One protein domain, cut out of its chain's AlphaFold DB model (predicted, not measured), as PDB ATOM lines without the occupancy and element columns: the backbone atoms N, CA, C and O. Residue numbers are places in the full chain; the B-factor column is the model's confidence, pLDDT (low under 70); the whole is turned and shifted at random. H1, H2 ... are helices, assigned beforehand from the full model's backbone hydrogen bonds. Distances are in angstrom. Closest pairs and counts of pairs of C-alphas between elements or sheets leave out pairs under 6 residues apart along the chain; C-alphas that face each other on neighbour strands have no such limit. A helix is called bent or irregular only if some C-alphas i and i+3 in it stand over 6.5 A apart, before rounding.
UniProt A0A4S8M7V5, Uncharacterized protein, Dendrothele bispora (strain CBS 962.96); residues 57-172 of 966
ATOM      1  N   HIS A  57      35.352 -25.816  17.500       93.25
ATOM      2  CA  HIS A  57      34.825 -26.655  18.583       93.25
ATOM      3  C   HIS A  57      33.303 -26.499  18.757       93.25
ATOM      4  O   HIS A  57      32.592 -27.484  18.944       93.25
ATOM      5  N   LEU A  58      32.791 -25.266  18.683       94.38
ATOM      6  CA  LEU A  58      31.360 -24.977  18.773       94.38
ATOM      7  C   LEU A  58      30.627 -25.375  17.484       94.38
ATOM      8  O   LEU A  58      29.580 -26.005  17.562       94.38
ATOM      9  N   GLU A  59      31.211 -25.090  16.319       95.00
ATOM     10  CA  GLU A  59      30.671 -25.476  15.005       95.00
ATOM     11  C   GLU A  59      30.452 -26.999  14.904       95.00
ATOM     12  O   GLU A  59      29.401 -27.458  14.455       95.00
ATOM     13  N   TYR A  60      31.407 -27.803  15.389       96.19
ATOM     14  CA  TYR A  60      31.280 -29.264  15.433       96.19
ATOM     15  C   TYR A  60      30.211 -29.733  16.435       96.19
ATOM     16  O   TYR A  60      29.429 -30.635  16.133       96.19
ATOM     17  N   LEU A  61      30.132 -29.102  17.613       96.69
ATOM     18  CA  LEU A  61      29.085 -29.383  18.603       96.69
ATOM     19  C   LEU A  61      27.679 -29.080  18.064       96.69
ATOM     20  O   LEU A  61      26.751 -29.856  18.292       96.69
ATOM     21  N   GLU A  62      27.515 -27.980  17.329       95.75
ATOM     22  CA  GLU A  62      26.244 -27.576  16.722       95.75
ATOM     23  C   GLU A  62      25.870 -28.461  15.523       95.75
ATOM     24  O   GLU A  62      24.701 -28.828  15.391       95.75
ATOM     25  N   LYS A  63      26.850 -28.919  14.730       97.25
ATOM     26  CA  LYS A  63      26.658 -29.927  13.670       97.25
ATOM     27  C   LYS A  63      26.147 -31.271  14.207       97.25
ATOM     28  O   LYS A  63      25.299 -31.900  13.580       97.25
ATOM     29  N   GLU A  64      26.649 -31.718  15.357       97.75
ATOM     30  CA  GLU A  64      26.300 -33.018  15.955       97.75
ATOM     31  C   GLU A  64      25.032 -32.959  16.841       97.75
ATOM     32  O   GLU A  64      24.377 -33.981  17.077       97.75
ATOM     33  N   LEU A  65      24.626 -31.763  17.289       96.44
ATOM     34  CA  LEU A  65      23.456 -31.537  18.151       96.44
ATOM     35  C   LEU A  65      22.133 -32.153  17.634       96.44
ATOM     36  O   LEU A  65      21.413 -32.722  18.460       96.44
ATOM     37  N   PRO A  66      21.785 -32.137  16.329       96.38
ATOM     38  CA  PRO A  66      20.580 -32.801  15.828       96.38
ATOM     39  C   PRO A  66      20.564 -34.315  16.076       96.38
ATOM     40  O   PRO A  66      19.504 -34.871  16.366       96.38
ATOM     41  N   GLY A  67      21.720 -34.987  16.006       97.00
ATOM     42  CA  GLY A  67      21.835 -36.418  16.302       97.00
ATOM     43  C   GLY A  67      21.596 -36.709  17.784       97.00
ATOM     44  O   GLY A  67      20.806 -37.591  18.137       97.00
ATOM     45  N   TRP A  68      22.199 -35.897  18.658       97.00
ATOM     46  CA  TRP A  68      21.937 -35.959  20.095       97.00
ATOM     47  C   TRP A  68      20.461 -35.707  20.418       97.00
ATOM     48  O   TRP A  68      19.879 -36.458  21.200       97.00
ATOM     49  N   LEU A  69      19.829 -34.683  19.829       94.88
ATOM     50  CA  LEU A  69      18.433 -34.336  20.114       94.88
ATOM     51  C   LEU A  69      17.467 -35.456  19.702       94.88
ATOM     52  O   LEU A  69      16.637 -35.830  20.531       94.88
ATOM     53  N   LYS A  70      17.645 -36.043  18.506       94.69
ATOM     54  CA  LYS A  70      16.851 -37.181  18.000       94.69
ATOM     55  C   LYS A  70      16.992 -38.468  18.830       94.69
ATOM     56  O   LYS A  70      16.032 -39.222  18.920       94.69
ATOM     57  N   SER A  71      18.150 -38.718  19.448       95.62
ATOM     58  CA  SER A  71      18.410 -39.950  20.220       95.62
ATOM     59  C   SER A  71      17.484 -40.108  21.441       95.62
ATOM     60  O   SER A  71      17.267 -39.147  22.187       95.62
ATOM     61  N   SER A  72      16.997 -41.314  21.736       93.06
ATOM     62  CA  SER A  72      16.193 -41.581  22.941       93.06
ATOM     63  C   SER A  72      16.992 -41.433  24.248       93.06
ATOM     64  O   SER A  72      18.218 -41.306  24.254       93.06
ATOM     65  N   LYS A  73      16.310 -41.489  25.405       88.94
ATOM     66  CA  LYS A  73      16.973 -41.445  26.727       88.94
ATOM     67  C   LYS A  73      17.963 -42.605  26.936       88.94
ATOM     68  O   LYS A  73      18.921 -42.421  27.679       88.94
ATOM     69  N   LYS A  74      17.749 -43.767  26.299       89.81
ATOM     70  CA  LYS A  74      18.680 -44.909  26.347       89.81
ATOM     71  C   LYS A  74      19.818 -44.738  25.334       89.81
ATOM     72  O   LYS A  74      20.980 -44.873  25.705       89.81
ATOM     73  N   GLU A  75      19.502 -44.369  24.088       95.31
ATOM     74  CA  GLU A  75      20.524 -44.151  23.050       95.31
ATOM     75  C   GLU A  75      21.485 -43.015  23.389       95.31
ATOM     76  O   GLU A  75      22.661 -43.132  23.068       95.31
ATOM     77  N   LYS A  76      21.033 -41.939  24.051       95.25
ATOM     78  CA  LYS A  76      21.876 -40.778  24.390       95.25
ATOM     79  C   LYS A  76      23.185 -41.172  25.096       95.25
ATOM     80  O   LYS A  76      24.221 -40.595  24.784       95.25
ATOM     81  N   THR A  77      23.182 -42.187  25.965       94.75
ATOM     82  CA  THR A  77      24.411 -42.696  26.606       94.75
ATOM     83  C   THR A  77      25.367 -43.346  25.597       94.75
ATOM     84  O   THR A  77      26.561 -43.069  25.618       94.75
ATOM     85  N   LEU A  78      24.856 -44.165  24.671       95.88
ATOM     86  CA  LEU A  78      25.664 -44.794  23.616       95.88
ATOM     87  C   LEU A  78      26.140 -43.772  22.572       95.88
ATOM     88  O   LEU A  78      27.272 -43.845  22.093       95.88
ATOM     89  N   TRP A  79      25.282 -42.804  22.237       97.38
ATOM     90  CA  TRP A  79      25.588 -41.709  21.324       97.38
ATOM     91  C   TRP A  79      26.734 -40.861  21.864       97.38
ATOM     92  O   TRP A  79      27.666 -40.579  21.113       97.38
ATOM     93  N   ILE A  80      26.703 -40.489  23.152       97.38
ATOM     94  CA  ILE A  80      27.715 -39.584  23.703       97.38
ATOM     95  C   ILE A  80      29.074 -40.254  23.892       97.38
ATOM     96  O   ILE A  80      30.081 -39.612  23.615       97.38
ATOM     97  N   THR A  81      29.124 -41.547  24.238       95.88
ATOM     98  CA  THR A  81      30.380 -42.316  24.211       95.88
ATOM     99  C   THR A  81      30.987 -42.295  22.808       95.88
ATOM    100  O   THR A  81      32.076 -41.758  22.630       95.88
ATOM    101  N   ARG A  82      30.225 -42.717  21.785       96.81
ATOM    102  CA  ARG A  82      30.677 -42.692  20.380       96.81
ATOM    103  C   ARG A  82      31.047 -41.286  19.895       96.81
ATOM    104  O   ARG A  82      31.884 -41.144  19.006       96.81
ATOM    105  N   PHE A  83      30.379 -40.246  20.398       97.12
ATOM    106  CA  PHE A  83      30.708 -38.852  20.103       97.12
ATOM    107  C   PHE A  83      32.037 -38.442  20.743       97.12
ATOM    108  O   PHE A  83      32.811 -37.765  20.078       97.12
ATOM    109  N   PHE A  84      32.341 -38.860  21.978       96.31
ATOM    110  CA  PHE A  84      33.646 -38.596  22.586       96.31
ATOM    111  C   PHE A  84      34.776 -39.205  21.752       96.31
ATOM    112  O   PHE A  84      35.770 -38.530  21.508       96.31
ATOM    113  N   ASP A  85      34.600 -40.429  21.257       93.94
ATOM    114  CA  ASP A  85      35.608 -41.106  20.432       93.94
ATOM    115  C   ASP A  85      35.867 -40.332  19.123       93.94
ATOM    116  O   ASP A  85      37.016 -40.088  18.751       93.94
ATOM    117  N   ARG A  86      34.804 -39.840  18.461       95.31
ATOM    118  CA  ARG A  86      34.932 -38.936  17.298       95.31
ATOM    119  C   ARG A  86      35.558 -37.590  17.667       95.31
ATOM    120  O   ARG A  86      36.393 -37.091  16.920       95.31
ATOM    121  N   TRP A  87      35.174 -37.011  18.805       95.19
ATOM    122  CA  TRP A  87      35.667 -35.718  19.277       95.19
ATOM    123  C   TRP A  87      37.175 -35.746  19.515       95.19
ATOM    124  O   TRP A  87      37.875 -34.904  18.968       95.19
ATOM    125  N   PHE A  88      37.686 -36.729  20.261       92.75
ATOM    126  CA  PHE A  88      39.117 -36.833  20.566       92.75
ATOM    127  C   PHE A  88      39.963 -37.414  19.411       92.75
ATOM    128  O   PHE A  88      41.182 -37.277  19.450       92.75
ATOM    129  N   LYS A  89      39.356 -37.990  18.352       90.06
ATOM    130  CA  LYS A  89      40.052 -38.208  17.060       90.06
ATOM    131  C   LYS A  89      40.097 -36.928  16.204       90.06
ATOM    132  O   LYS A  89      41.036 -36.743  15.438       90.06
ATOM    133  N   GLN A  90      39.101 -36.042  16.318       91.19
ATOM    134  CA  GLN A  90      38.989 -34.814  15.515       91.19
ATOM    135  C   GLN A  90      39.731 -33.606  16.113       91.19
ATOM    136  O   GLN A  90      40.245 -32.771  15.364       91.19
ATOM    137  N   PHE A  91      39.762 -33.501  17.438       91.12
ATOM    138  CA  PHE A  91      40.412 -32.446  18.206       91.12
ATOM    139  C   PHE A  91      41.417 -33.091  19.159       91.12
ATOM    140  O   PHE A  91      41.082 -34.051  19.858       91.12
ATOM    141  N   ARG A  92      42.649 -32.569  19.194       87.06
ATOM    142  CA  ARG A  92      43.657 -33.026  20.157       87.06
ATOM    143  C   ARG A  92      43.202 -32.698  21.586       87.06
ATOM    144  O   ARG A  92      42.304 -31.891  21.807       87.06
ATOM    145  N   TRP A  93      43.791 -33.388  22.559       86.00
ATOM    146  CA  TRP A  93      43.410 -33.245  23.965       86.00
ATOM    147  C   TRP A  93      43.852 -31.897  24.556       86.00
ATOM    148  O   TRP A  93      43.167 -31.367  25.427       86.00
ATOM    149  N   HIS A  94      44.934 -31.306  24.040       78.25
ATOM    150  CA  HIS A  94      45.296 -29.906  24.268       78.25
ATOM    151  C   HIS A  94      44.477 -28.960  23.370       78.25
ATOM    152  O   HIS A  94      44.167 -29.285  22.225       78.25
ATOM    153  N   LEU A  95      44.086 -27.800  23.915       64.31
ATOM    154  CA  LEU A  95      43.160 -26.860  23.260       64.31
ATOM    155  C   LEU A  95      43.845 -25.819  22.365       64.31
ATOM    156  O   LEU A  95      43.265 -25.432  21.351       64.31
ATOM    157  N   ASP A  96      45.038 -25.366  22.760       63.75
ATOM    158  CA  ASP A  96      45.720 -24.210  22.163       63.75
ATOM    159  C   ASP A  96      47.070 -24.604  21.531       63.75
ATOM    160  O   ASP A  96      47.337 -24.271  20.376       63.75
ATOM    161  N   SER A  97      47.894 -25.369  22.256       71.31
ATOM    162  CA  SER A  97      49.140 -25.980  21.772       71.31
ATOM    163  C   SER A  97      49.517 -27.200  22.618       71.31
ATOM    164  O   SER A  97      49.177 -27.264  23.800       71.31
ATOM    165  N   CYS A  98      50.266 -28.142  22.038       78.69
ATOM    166  CA  CYS A  98      50.902 -29.215  22.806       78.69
ATOM    167  C   CYS A  98      51.951 -28.596  23.752       78.69
ATOM    168  O   CYS A  98      52.713 -27.743  23.283       78.69
ATOM    169  N   PRO A  99      52.007 -28.964  25.047       84.50
ATOM    170  CA  PRO A  99      53.103 -28.566  25.928       84.50
ATOM    171  C   PRO A  99      54.457 -28.972  25.337       84.50
ATOM    172  O   PRO A  99      54.590 -30.075  24.808       84.50
ATOM    173  N   GLU A 100      55.459 -28.093  25.423       85.88
ATOM    174  CA  GLU A 100      56.751 -28.300  24.747       85.88
ATOM    175  C   GLU A 100      57.451 -29.592  25.204       85.88
ATOM    176  O   GLU A 100      58.028 -30.301  24.382       85.88
ATOM    177  N   GLU A 101      57.294 -29.967  26.480       88.81
ATOM    178  CA  GLU A 101      57.800 -31.223  27.060       88.81
ATOM    179  C   GLU A 101      57.212 -32.498  26.425       88.81
ATOM    180  O   GLU A 101      57.837 -33.556  26.477       88.81
ATOM    181  N   PHE A 102      56.041 -32.412  25.784       90.44
ATOM    182  CA  PHE A 102      55.399 -33.544  25.113       90.44
ATOM    183  C   PHE A 102      55.599 -33.551  23.595       90.44
ATOM    184  O   PHE A 102      55.264 -34.556  22.976       90.44
ATOM    185  N   LEU A 103      56.166 -32.505  22.975       86.81
ATOM    186  CA  LEU A 103      56.340 -32.441  21.511       86.81
ATOM    187  C   LEU A 103      57.173 -33.607  20.957       86.81
ATOM    188  O   LEU A 103      56.802 -34.191  19.942       86.81
ATOM    189  N   ASN A 104      58.245 -33.995  21.653       87.69
ATOM    190  CA  ASN A 104      59.123 -35.106  21.251       87.69
ATOM    191  C   ASN A 104      58.477 -36.492  21.452       87.69
ATOM    192  O   ASN A 104      58.975 -37.495  20.944       87.69
ATOM    193  N   VAL A 105      57.377 -36.548  22.209       89.12
ATOM    194  CA  VAL A 105      56.681 -37.774  22.628       89.12
ATOM    195  C   VAL A 105      55.258 -37.839  22.056       89.12
ATOM    196  O   VAL A 105      54.533 -38.812  22.282       89.12
ATOM    197  N   GLU A 106      54.814 -36.812  21.329       85.44
ATOM    198  CA  GLU A 106      53.521 -36.792  20.657       85.44
ATOM    199  C   GLU A 106      53.638 -37.608  19.358       85.44
ATOM    200  O   GLU A 106      54.524 -37.345  18.543       85.44
ATOM    201  N   PRO A 107      52.787 -38.628  19.146       83.88
ATOM    202  CA  PRO A 107      52.923 -39.511  17.995       83.88
ATOM    203  C   PRO A 107      52.745 -38.715  16.692       83.88
ATOM    204  O   PRO A 107      51.823 -37.905  16.549       83.88
ATOM    205  N   VAL A 108      53.654 -38.934  15.740       83.31
ATOM    206  CA  VAL A 108      53.766 -38.113  14.528       83.31
ATOM    207  C   VAL A 108      52.694 -38.534  13.515       83.31
ATOM    208  O   VAL A 108      52.605 -39.725  13.197       83.31
ATOM    209  N   PRO A 109      51.886 -37.599  12.970       81.88
ATOM    210  CA  PRO A 109      50.937 -37.904  11.903       81.88
ATOM    211  C   PRO A 109      51.654 -38.520  10.702       81.88
ATOM    212  O   PRO A 109      52.473 -37.873  10.053       81.88
ATOM    213  N   ALA A 110      51.325 -39.774  10.417       85.25
ATOM    214  CA  ALA A 110      51.920 -40.579   9.363       85.25
ATOM    215  C   ALA A 110      50.783 -41.085   8.463       85.25
ATOM    216  O   ALA A 110      50.450 -42.270   8.508       85.25
ATOM    217  N   PRO A 111      50.112 -40.177   7.721       81.12
ATOM    218  CA  PRO A 111      48.901 -40.499   6.980       81.12
ATOM    219  C   PRO A 111      49.190 -41.592   5.952       81.12
ATOM    220  O   PRO A 111      50.015 -41.414   5.053       81.12
ATOM    221  N   THR A 112      48.505 -42.725   6.086       86.50
ATOM    222  CA  THR A 112      48.585 -43.811   5.110       86.50
ATOM    223  C   THR A 112      47.553 -43.590   4.010       86.50
ATOM    224  O   THR A 112      46.640 -42.772   4.136       86.50
ATOM    225  N   THR A 113      47.662 -44.351   2.924       87.88
ATOM    226  CA  THR A 113      46.677 -44.345   1.832       87.88
ATOM    227  C   THR A 113      45.276 -44.796   2.282       87.88
ATOM    228  O   THR A 113      44.312 -44.568   1.557       87.88
ATOM    229  N   GLU A 114      45.154 -45.424   3.460       87.62
ATOM    230  CA  GLU A 114      43.908 -46.001   3.987       87.62
ATOM    231  C   GLU A 114      43.329 -45.240   5.200       87.62
ATOM    232  O   GLU A 114      42.110 -45.100   5.285       87.62
ATOM    233  N   ASP A 115      44.156 -44.689   6.104       83.44
ATOM    234  CA  ASP A 115      43.705 -43.738   7.136       83.44
ATOM    235  C   ASP A 115      44.572 -42.469   7.121       83.44
ATOM    236  O   ASP A 115      45.735 -42.451   7.534       83.44
ATOM    237  N   SER A 116      43.957 -41.362   6.699       81.56
ATOM    238  CA  SER A 116      44.540 -40.015   6.721       81.56
ATOM    239  C   SER A 116      44.806 -39.482   8.134       81.56
ATOM    240  O   SER A 116      45.458 -38.450   8.291       81.56
ATOM    241  N   LEU A 117      44.313 -40.180   9.160       77.81
ATOM    242  CA  LEU A 117      44.544 -39.921  10.578       77.81
ATOM    243  C   LEU A 117      45.394 -41.026  11.235       77.81
ATOM    244  O   LEU A 117      45.397 -41.138  12.461       77.81
ATOM    245  N   ALA A 118      46.103 -41.841  10.444       81.50
ATOM    246  CA  ALA A 118      47.129 -42.744  10.951       81.50
ATOM    247  C   ALA A 118      48.279 -41.960  11.607       81.50
ATOM    248  O   ALA A 118      48.678 -40.878  11.161       81.50
ATOM    249  N   VAL A 119      48.810 -42.512  12.695       84.62
ATOM    250  CA  VAL A 119      49.819 -41.862  13.533       84.62
ATOM    251  C   VAL A 119      50.874 -42.895  13.906       84.62
ATOM    252  O   VAL A 119      50.526 -43.961  14.414       84.62
ATOM    253  N   MET A 120      52.149 -42.600  13.660       85.88
ATOM    254  CA  MET A 120      53.233 -43.464  14.126       85.88
ATOM    255  C   MET A 120      53.532 -43.157  15.599       85.88
ATOM    256  O   MET A 120      53.666 -41.980  15.948       85.88
ATOM    257  N   PRO A 121      53.652 -44.175  16.472       87.00
ATOM    258  CA  PRO A 121      54.140 -43.954  17.824       87.00
ATOM    259  C   PRO A 121      55.562 -43.392  17.757       87.00
ATOM    260  O   PRO A 121      56.386 -43.856  16.964       87.00
ATOM    261  N   ALA A 122      55.849 -42.395  18.592       89.25
ATOM    262  CA  ALA A 122      57.222 -41.971  18.814       89.25
ATOM    263  C   ALA A 122      58.034 -43.145  19.396       89.25
ATOM    264  O   ALA A 122      57.499 -44.002  20.099       89.25
ATOM    265  N   THR A 123      59.327 -43.168  19.099       91.44
ATOM    266  CA  THR A 123      60.320 -44.061  19.718       91.44
ATOM    267  C   THR A 123      61.350 -43.215  20.475       91.44
ATOM    268  O   THR A 123      61.586 -42.075  20.051       91.44
ATOM    269  N   PRO A 124      62.018 -43.730  21.523       92.44
ATOM    270  CA  PRO A 124      63.066 -42.983  22.228       92.44
ATOM    271  C   PRO A 124      64.168 -42.486  21.278       92.44
ATOM    272  O   PRO A 124      64.563 -41.321  21.334       92.44
ATOM    273  N   ILE A 125      64.554 -43.318  20.300       90.44
ATOM    274  CA  ILE A 125      65.518 -42.971  19.239       90.44
ATOM    275  C   ILE A 125      65.063 -41.739  18.437       90.44
ATOM    276  O   ILE A 125      65.870 -40.857  18.159       90.44
ATOM    277  N   SER A 126      63.776 -41.646  18.078       89.44
ATOM    278  CA  SER A 126      63.227 -40.467  17.383       89.44
ATOM    279  C   SER A 126      62.995 -39.253  18.292       89.44
ATOM    280  O   SER A 126      62.941 -38.136  17.788       89.44
ATOM    281  N   ALA A 127      62.855 -39.461  19.605       88.81
ATOM    282  CA  ALA A 127      62.658 -38.401  20.597       88.81
ATOM    283  C   ALA A 127      63.980 -37.757  21.069       88.81
ATOM    284  O   ALA A 127      63.958 -36.653  21.616       88.81
ATOM    285  N   GLY A 128      65.117 -38.434  20.854       92.12
ATOM    286  CA  GLY A 128      66.441 -37.987  21.303       92.12
ATOM    287  C   GLY A 128      66.672 -38.146  22.811       92.12
ATOM    288  O   GLY A 128      67.459 -37.395  23.378       92.12
ATOM    289  N   MET A 129      65.967 -39.087  23.442       94.19
ATOM    290  CA  MET A 129      65.906 -39.323  24.893       94.19
ATOM    291  C   MET A 129      66.300 -40.771  25.217       94.19
ATOM    292  O   MET A 129      66.306 -41.620  24.318       94.19
ATOM    293  N   THR A 130      66.611 -41.082  26.480       95.38
ATOM    294  CA  THR A 130      66.782 -42.489  26.892       95.38
ATOM    295  C   THR A 130      65.441 -43.235  26.909       95.38
ATOM    296  O   THR A 130      64.368 -42.628  26.847       95.38
ATOM    297  N   GLU A 131      65.480 -44.570  26.976       94.44
ATOM    298  CA  GLU A 131      64.269 -45.397  27.082       94.44
ATOM    299  C   GLU A 131      63.501 -45.070  28.376       94.44
ATOM    300  O   GLU A 131      62.281 -44.920  28.366       94.44
ATOM    301  N   GLU A 132      64.220 -44.867  29.481       93.75
ATOM    302  CA  GLU A 132      63.668 -44.530  30.794       93.75
ATOM    303  C   GLU A 132      62.982 -43.154  30.786       93.75
ATOM    304  O   GLU A 132      61.836 -43.034  31.224       93.75
ATOM    305  N   GLU A 133      63.643 -42.131  30.230       94.06
ATOM    306  CA  GLU A 133      63.076 -40.786  30.054       94.06
ATOM    307  C   GLU A 133      61.827 -40.813  29.160       94.06
ATOM    308  O   GLU A 133      60.808 -40.190  29.471       94.06
ATOM    309  N   PHE A 134      61.881 -41.569  28.058       94.50
ATOM    310  CA  PHE A 134      60.774 -41.708  27.115       94.50
ATOM    311  C   PHE A 134      59.563 -42.427  27.731       94.50
ATOM    312  O   PHE A 134      58.417 -42.028  27.485       94.50
ATOM    313  N   ILE A 135      59.797 -43.454  28.555       93.81
ATOM    314  CA  ILE A 135      58.756 -44.158  29.313       93.81
ATOM    315  C   ILE A 135      58.138 -43.231  30.368       93.81
ATOM    316  O   ILE A 135      56.908 -43.153  30.448       93.81
ATOM    317  N   GLU A 136      58.942 -42.490  31.141       94.81
ATOM    318  CA  GLU A 136      58.413 -41.593  32.179       94.81
ATOM    319  C   GLU A 136      57.585 -40.450  31.572       94.81
ATOM    320  O   GLU A 136      56.446 -40.214  31.991       94.81
ATOM    321  N   LEU A 137      58.098 -39.791  30.525       93.25
ATOM    322  CA  LEU A 137      57.378 -38.730  29.819       93.25
ATOM    323  C   LEU A 137      56.123 -39.257  29.113       93.25
ATOM    324  O   LEU A 137      55.086 -38.595  29.159       93.25
ATOM    325  N   SER A 138      56.156 -40.462  28.527       91.19
ATOM    326  CA  SER A 138      54.957 -41.108  27.970       91.19
ATOM    327  C   SER A 138      53.902 -41.391  29.043       91.19
ATOM    328  O   SER A 138      52.716 -41.141  28.819       91.19
ATOM    329  N   GLY A 139      54.319 -41.868  30.221       94.12
ATOM    330  CA  GLY A 139      53.433 -42.103  31.362       94.12
ATOM    331  C   GLY A 139      52.821 -40.811  31.913       94.12
ATOM    332  O   GLY A 139      51.621 -40.768  32.197       94.12
ATOM    333  N   ARG A 140      53.614 -39.735  32.002       94.25
ATOM    334  CA  ARG A 140      53.160 -38.395  32.409       94.25
ATOM    335  C   ARG A 140      52.151 -37.823  31.406       94.25
ATOM    336  O   ARG A 140      51.026 -37.502  31.796       94.25
ATOM    337  N   ARG A 141      52.506 -37.817  30.113       92.44
ATOM    338  CA  ARG A 141      51.659 -37.409  28.974       92.44
ATOM    339  C   ARG A 141      50.301 -38.105  29.000       92.44
ATOM    340  O   ARG A 141      49.271 -37.450  28.868       92.44
ATOM    341  N   ASP A 142      50.278 -39.424  29.175       91.19
ATOM    342  CA  ASP A 142      49.030 -40.193  29.134       91.19
ATOM    343  C   ASP A 142      48.173 -39.983  30.386       91.19
ATOM    344  O   ASP A 142      46.952 -39.853  30.280       91.19
ATOM    345  N   LYS A 143      48.799 -39.833  31.558       92.31
ATOM    346  CA  LYS A 143      48.115 -39.470  32.807       92.31
ATOM    347  C   LYS A 143      47.493 -38.070  32.744       92.31
ATOM    348  O   LYS A 143      46.437 -37.847  33.338       92.31
ATOM    349  N   GLU A 144      48.103 -37.126  32.029       91.31
ATOM    350  CA  GLU A 144      47.524 -35.801  31.769       91.31
ATOM    351  C   GLU A 144      46.438 -35.832  30.693       91.31
ATOM    352  O   GLU A 144      45.337 -35.330  30.929       91.31
ATOM    353  N   ARG A 145      46.685 -36.497  29.556       91.25
ATOM    354  CA  ARG A 145      45.685 -36.734  28.502       91.25
ATOM    355  C   ARG A 145      44.398 -37.305  29.084       91.25
ATOM    356  O   ARG A 145      43.313 -36.828  28.752       91.25
ATOM    357  N   ASP A 146      44.499 -38.297  29.962       91.44
ATOM    358  CA  ASP A 146      43.336 -38.968  30.531       91.44
ATOM    359  C   ASP A 146      42.593 -38.071  31.542       91.44
ATOM    360  O   ASP A 146      41.359 -38.030  31.527       91.44
ATOM    361  N   GLN A 147      43.301 -37.250  32.332       90.44
ATOM    362  CA  GLN A 147      42.683 -36.197  33.159       90.44
ATOM    363  C   GLN A 147      41.938 -35.161  32.303       90.44
ATOM    364  O   GLN A 147      40.770 -34.850  32.571       90.44
ATOM    365  N   VAL A 148      42.573 -34.658  31.241       89.25
ATOM    366  CA  VAL A 148      41.974 -33.673  30.329       89.25
ATOM    367  C   VAL A 148      40.795 -34.282  29.563       89.25
ATOM    368  O   VAL A 148      39.758 -33.629  29.429       89.25
ATOM    369  N   MET A 149      40.862 -35.557  29.167       92.44
ATOM    370  CA  MET A 149      39.715 -36.290  28.621       92.44
ATOM    371  C   MET A 149      38.568 -36.409  29.629       92.44
ATOM    372  O   MET A 149      37.420 -36.185  29.251       92.44
ATOM    373  N   VAL A 150      38.824 -36.739  30.900       92.88
ATOM    374  CA  VAL A 150      37.774 -36.825  31.936       92.88
ATOM    375  C   VAL A 150      37.083 -35.469  32.131       92.88
ATOM    376  O   VAL A 150      35.848 -35.397  32.161       92.88
ATOM    377  N   VAL A 151      37.854 -34.379  32.186       90.94
ATOM    378  CA  VAL A 151      37.316 -33.011  32.261       90.94
ATOM    379  C   VAL A 151      36.539 -32.651  30.988       90.94
ATOM    380  O   VAL A 151      35.405 -32.173  31.080       90.94
ATOM    381  N   GLY A 152      37.089 -32.931  29.806       92.69
ATOM    382  CA  GLY A 152      36.466 -32.668  28.508       92.69
ATOM    383  C   GLY A 152      35.141 -33.410  28.332       92.69
ATOM    384  O   GLY A 152      34.117 -32.781  28.070       92.69
ATOM    385  N   LYS A 153      35.109 -34.727  28.585       95.00
ATOM    386  CA  LYS A 153      33.894 -35.566  28.541       95.00
ATOM    387  C   LYS A 153      32.786 -34.996  29.440       95.00
ATOM    388  O   LYS A 153      31.630 -34.895  29.018       95.00
ATOM    389  N   LYS A 154      33.139 -34.522  30.643       93.69
ATOM    390  CA  LYS A 154      32.216 -33.852  31.581       93.69
ATOM    391  C   LYS A 154      31.700 -32.504  31.050       93.69
ATOM    392  O   LYS A 154      30.503 -32.226  31.170       93.69
ATOM    393  N   GLN A 155      32.555 -31.675  30.446       93.88
ATOM    394  CA  GLN A 155      32.153 -30.388  29.855       93.88
ATOM    395  C   GLN A 155      31.247 -30.571  28.625       93.88
ATOM    396  O   GLN A 155      30.197 -29.934  28.541       93.88
ATOM    397  N   LEU A 156      31.602 -31.487  27.720       95.81
ATOM    398  CA  LEU A 156      30.841 -31.832  26.515       95.81
ATOM    399  C   LEU A 156      29.447 -32.378  26.872       95.81
ATOM    400  O   LEU A 156      28.438 -31.872  26.382       95.81
ATOM    401  N   SER A 157      29.365 -33.327  27.812       96.19
ATOM    402  CA  SER A 157      28.087 -33.811  28.362       96.19
ATOM    403  C   SER A 157      27.246 -32.675  28.953       96.19
ATOM    404  O   SER A 157      26.062 -32.541  28.634       96.19
ATOM    405  N   THR A 158      27.862 -31.788  29.741       95.06
ATOM    406  CA  THR A 158      27.181 -30.614  30.307       95.06
ATOM    407  C   THR A 158      26.640 -29.679  29.215       95.06
ATOM    408  O   THR A 158      25.543 -29.138  29.369       95.06
ATOM    409  N   TRP A 159      27.357 -29.506  28.097       96.00
ATOM    410  CA  TRP A 159      26.899 -28.716  26.950       96.00
ATOM    411  C   TRP A 159      25.668 -29.346  26.287       96.00
ATOM    412  O   TRP A 159      24.628 -28.691  26.208       96.00
ATOM    413  N   PHE A 160      25.720 -30.629  25.913       96.81
ATOM    414  CA  PHE A 160      24.585 -31.317  25.281       96.81
ATOM    415  C   PHE A 160      23.342 -31.359  26.183       96.81
ATOM    416  O   PHE A 160      22.224 -31.113  25.715       96.81
ATOM    417  N   HIS A 161      23.498 -31.576  27.492       94.75
ATOM    418  CA  HIS A 161      22.376 -31.494  28.433       94.75
ATOM    419  C   HIS A 161      21.786 -30.074  28.520       94.75
ATOM    420  O   HIS A 161      20.562 -29.930  28.482       94.75
ATOM    421  N   ARG A 162      22.613 -29.017  28.537       93.75
ATOM    422  CA  ARG A 162      22.136 -27.618  28.493       93.75
ATOM    423  C   ARG A 162      21.411 -27.282  27.187       93.75
ATOM    424  O   ARG A 162      20.353 -26.657  27.235       93.75
ATOM    425  N   GLN A 163      21.924 -27.727  26.039       93.88
ATOM    426  CA  GLN A 163      21.248 -27.536  24.750       93.88
ATOM    427  C   GLN A 163      19.947 -28.349  24.661       93.88
ATOM    428  O   GLN A 163      18.990 -27.883  24.055       93.88
ATOM    429  N   THR A 164      19.845 -29.500  25.338       91.31
ATOM    430  CA  THR A 164      18.567 -30.234  25.476       91.31
ATOM    431  C   THR A 164      17.527 -29.412  26.237       91.31
ATOM    432  O   THR A 164      16.367 -29.373  25.836       91.31
ATOM    433  N   GLY A 165      17.932 -28.742  27.322       85.38
ATOM    434  CA  GLY A 165      17.059 -27.841  28.082       85.38
ATOM    435  C   GLY A 165      16.577 -26.660  27.238       85.38
ATOM    436  O   GLY A 165      15.378 -26.407  27.167       85.38
ATOM    437  N   LYS A 166      17.492 -25.996  26.521       86.56
ATOM    438  CA  LYS A 166      17.155 -24.918  25.576       86.56
ATOM    439  C   LYS A 166      16.230 -25.384  24.451       86.56
ATOM    440  O   LYS A 166      15.229 -24.731  24.199       86.56
ATOM    441  N   ALA A 167      16.524 -26.517  23.810       84.31
ATOM    442  CA  ALA A 167      15.691 -27.058  22.738       84.31
ATOM    443  C   ALA A 167      14.264 -27.343  23.229       84.31
ATOM    444  O   ALA A 167      13.311 -26.934  22.579       84.31
ATOM    445  N   LYS A 168      14.097 -27.938  24.419       77.12
ATOM    446  CA  LYS A 168      12.771 -28.102  25.043       77.12
ATOM    447  C   LYS A 168      12.071 -26.766  25.320       77.12
ATOM    448  O   LYS A 168      10.878 -26.654  25.079       77.12
ATOM    449  N   SER A 169      12.817 -25.759  25.775       72.25
ATOM    450  CA  SER A 169      12.305 -24.406  26.033       72.25
ATOM    451  C   SER A 169      11.969 -23.602  24.767       72.25
ATOM    452  O   SER A 169      11.325 -22.566  24.886       72.25
ATOM    453  N   MET A 170      12.428 -24.020  23.580       65.81
ATOM    454  CA  MET A 170      12.214 -23.303  22.312       65.81
ATOM    455  C   MET A 170      11.275 -24.039  21.348       65.81
ATOM    456  O   MET A 170      10.542 -23.393  20.607       65.81
ATOM    457  N   VAL A 171      11.266 -25.374  21.351       58.09
ATOM    458  CA  VAL A 171      10.479 -26.219  20.427       58.09
ATOM    459  C   VAL A 171       9.119 -26.574  21.044       58.09
ATOM    460  O   VAL A 171       8.673 -27.713  21.003       58.09
ATOM    461  N   GLY A 172       8.462 -25.600  21.675       51.00
ATOM    462  CA  GLY A 172       7.087 -25.781  22.138       51.00
ATOM    463  C   GLY A 172       6.898 -26.796  23.272       51.00
ATOM    464  O   GLY A 172       5.938 -27.560  23.248       51.00
TER     465      GLY A 172
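Overview. This is residues 57 to 172 of the 966 residues of an uncharacterized protein of Dendrothele bispora (strain CBS 962.96) (UniProt A0A4S8M7V5). What does one see first? One long, straight helix, H5, makes the length of the domain, with the other parts on one side of it: a helical hairpin of H1 and H2 by its second half, and the short H3 and H4 by its first half. Between H3 and H4 the unnamed residues 104 to 123 make a long loop that reaches away from H5. What are the make-up and size? The printed part has 116 residues with five named helices in the order H1, H2, H3, H4, H5 and no named strand, class all helix; it is loose, with a radius of gyration of the C-alphas of 18.1 A, and spans 62 by 32 by 25 A.

Along the chain. Where does the longest helix run? H5, residues 131 to 170, runs 56.8 A from C-alpha 131 at (64.269, -45.397, 27.082) to C-alpha 170 at (12.214, -23.303, 22.312). Where are the other helices? H1, residues 57 to 70, begins with C-alpha 57 at (34.825, -26.655, 18.583) and is 20.8 A long; it is irregular, with C-alphas 63 and 66 at 7.1 A. H2, residues 75 to 90, is 22.0 A long. H3, residues 100 to 103, is 5.3 A long, and H4, residues 124 to 127, is 4.9 A long.

Arrangement. What touches H5? With residues 65 to 69 alone, H1 only just touches residues 160 to 164 of H5, with 3 pairs of C-alphas within 8 A, the closest those of Leu 69 and Thr 164 at 6.8 A, at a steep tilt of 56 degrees, the same way. H4 and H5 only just touch, with 3 such pairs, and only at the corner by their link, the closest C-alphas being those of Pro 124 and Phe 134 at 5.5 A. What is close to H5 but not clearly touching? H2 is, at a steep tilt of 48 degrees, opposite ways, the closest C-alphas being those of Phe 84 and Lys 153 at 6.7 A. H3 is too, with the C-alphas of Phe 102 and Arg 141 closest at 6.6 A. How do H1 and H2 stand? In this helical hairpin they only just touch, with 3 pairs, the closest C-alphas being those of Trp 68 and Lys 76 at 6.5 A, at a shallow tilt of 22 degrees, opposite ways. What do the backbones show? Every O i to N i+4 pair is within hydrogen-bond range in H2 and H5, and 8 of 10 are in H1; H3 and H4 are too short for such a pair.

Size, cuts and confidence. How far does it reach? The two C-alphas farthest apart, those of Thr 130 and Gly 172, are 62.2 A apart. How is it linked? The printed part has no cut, and the link from H3 to H4 is long, with residues 108 to 109 paired antiparallel with residues 119 to 120. Where is confidence low? The mean pLDDT of the printed part is 89.5, and residues 95 to 96 and 170 to 172 are under 70.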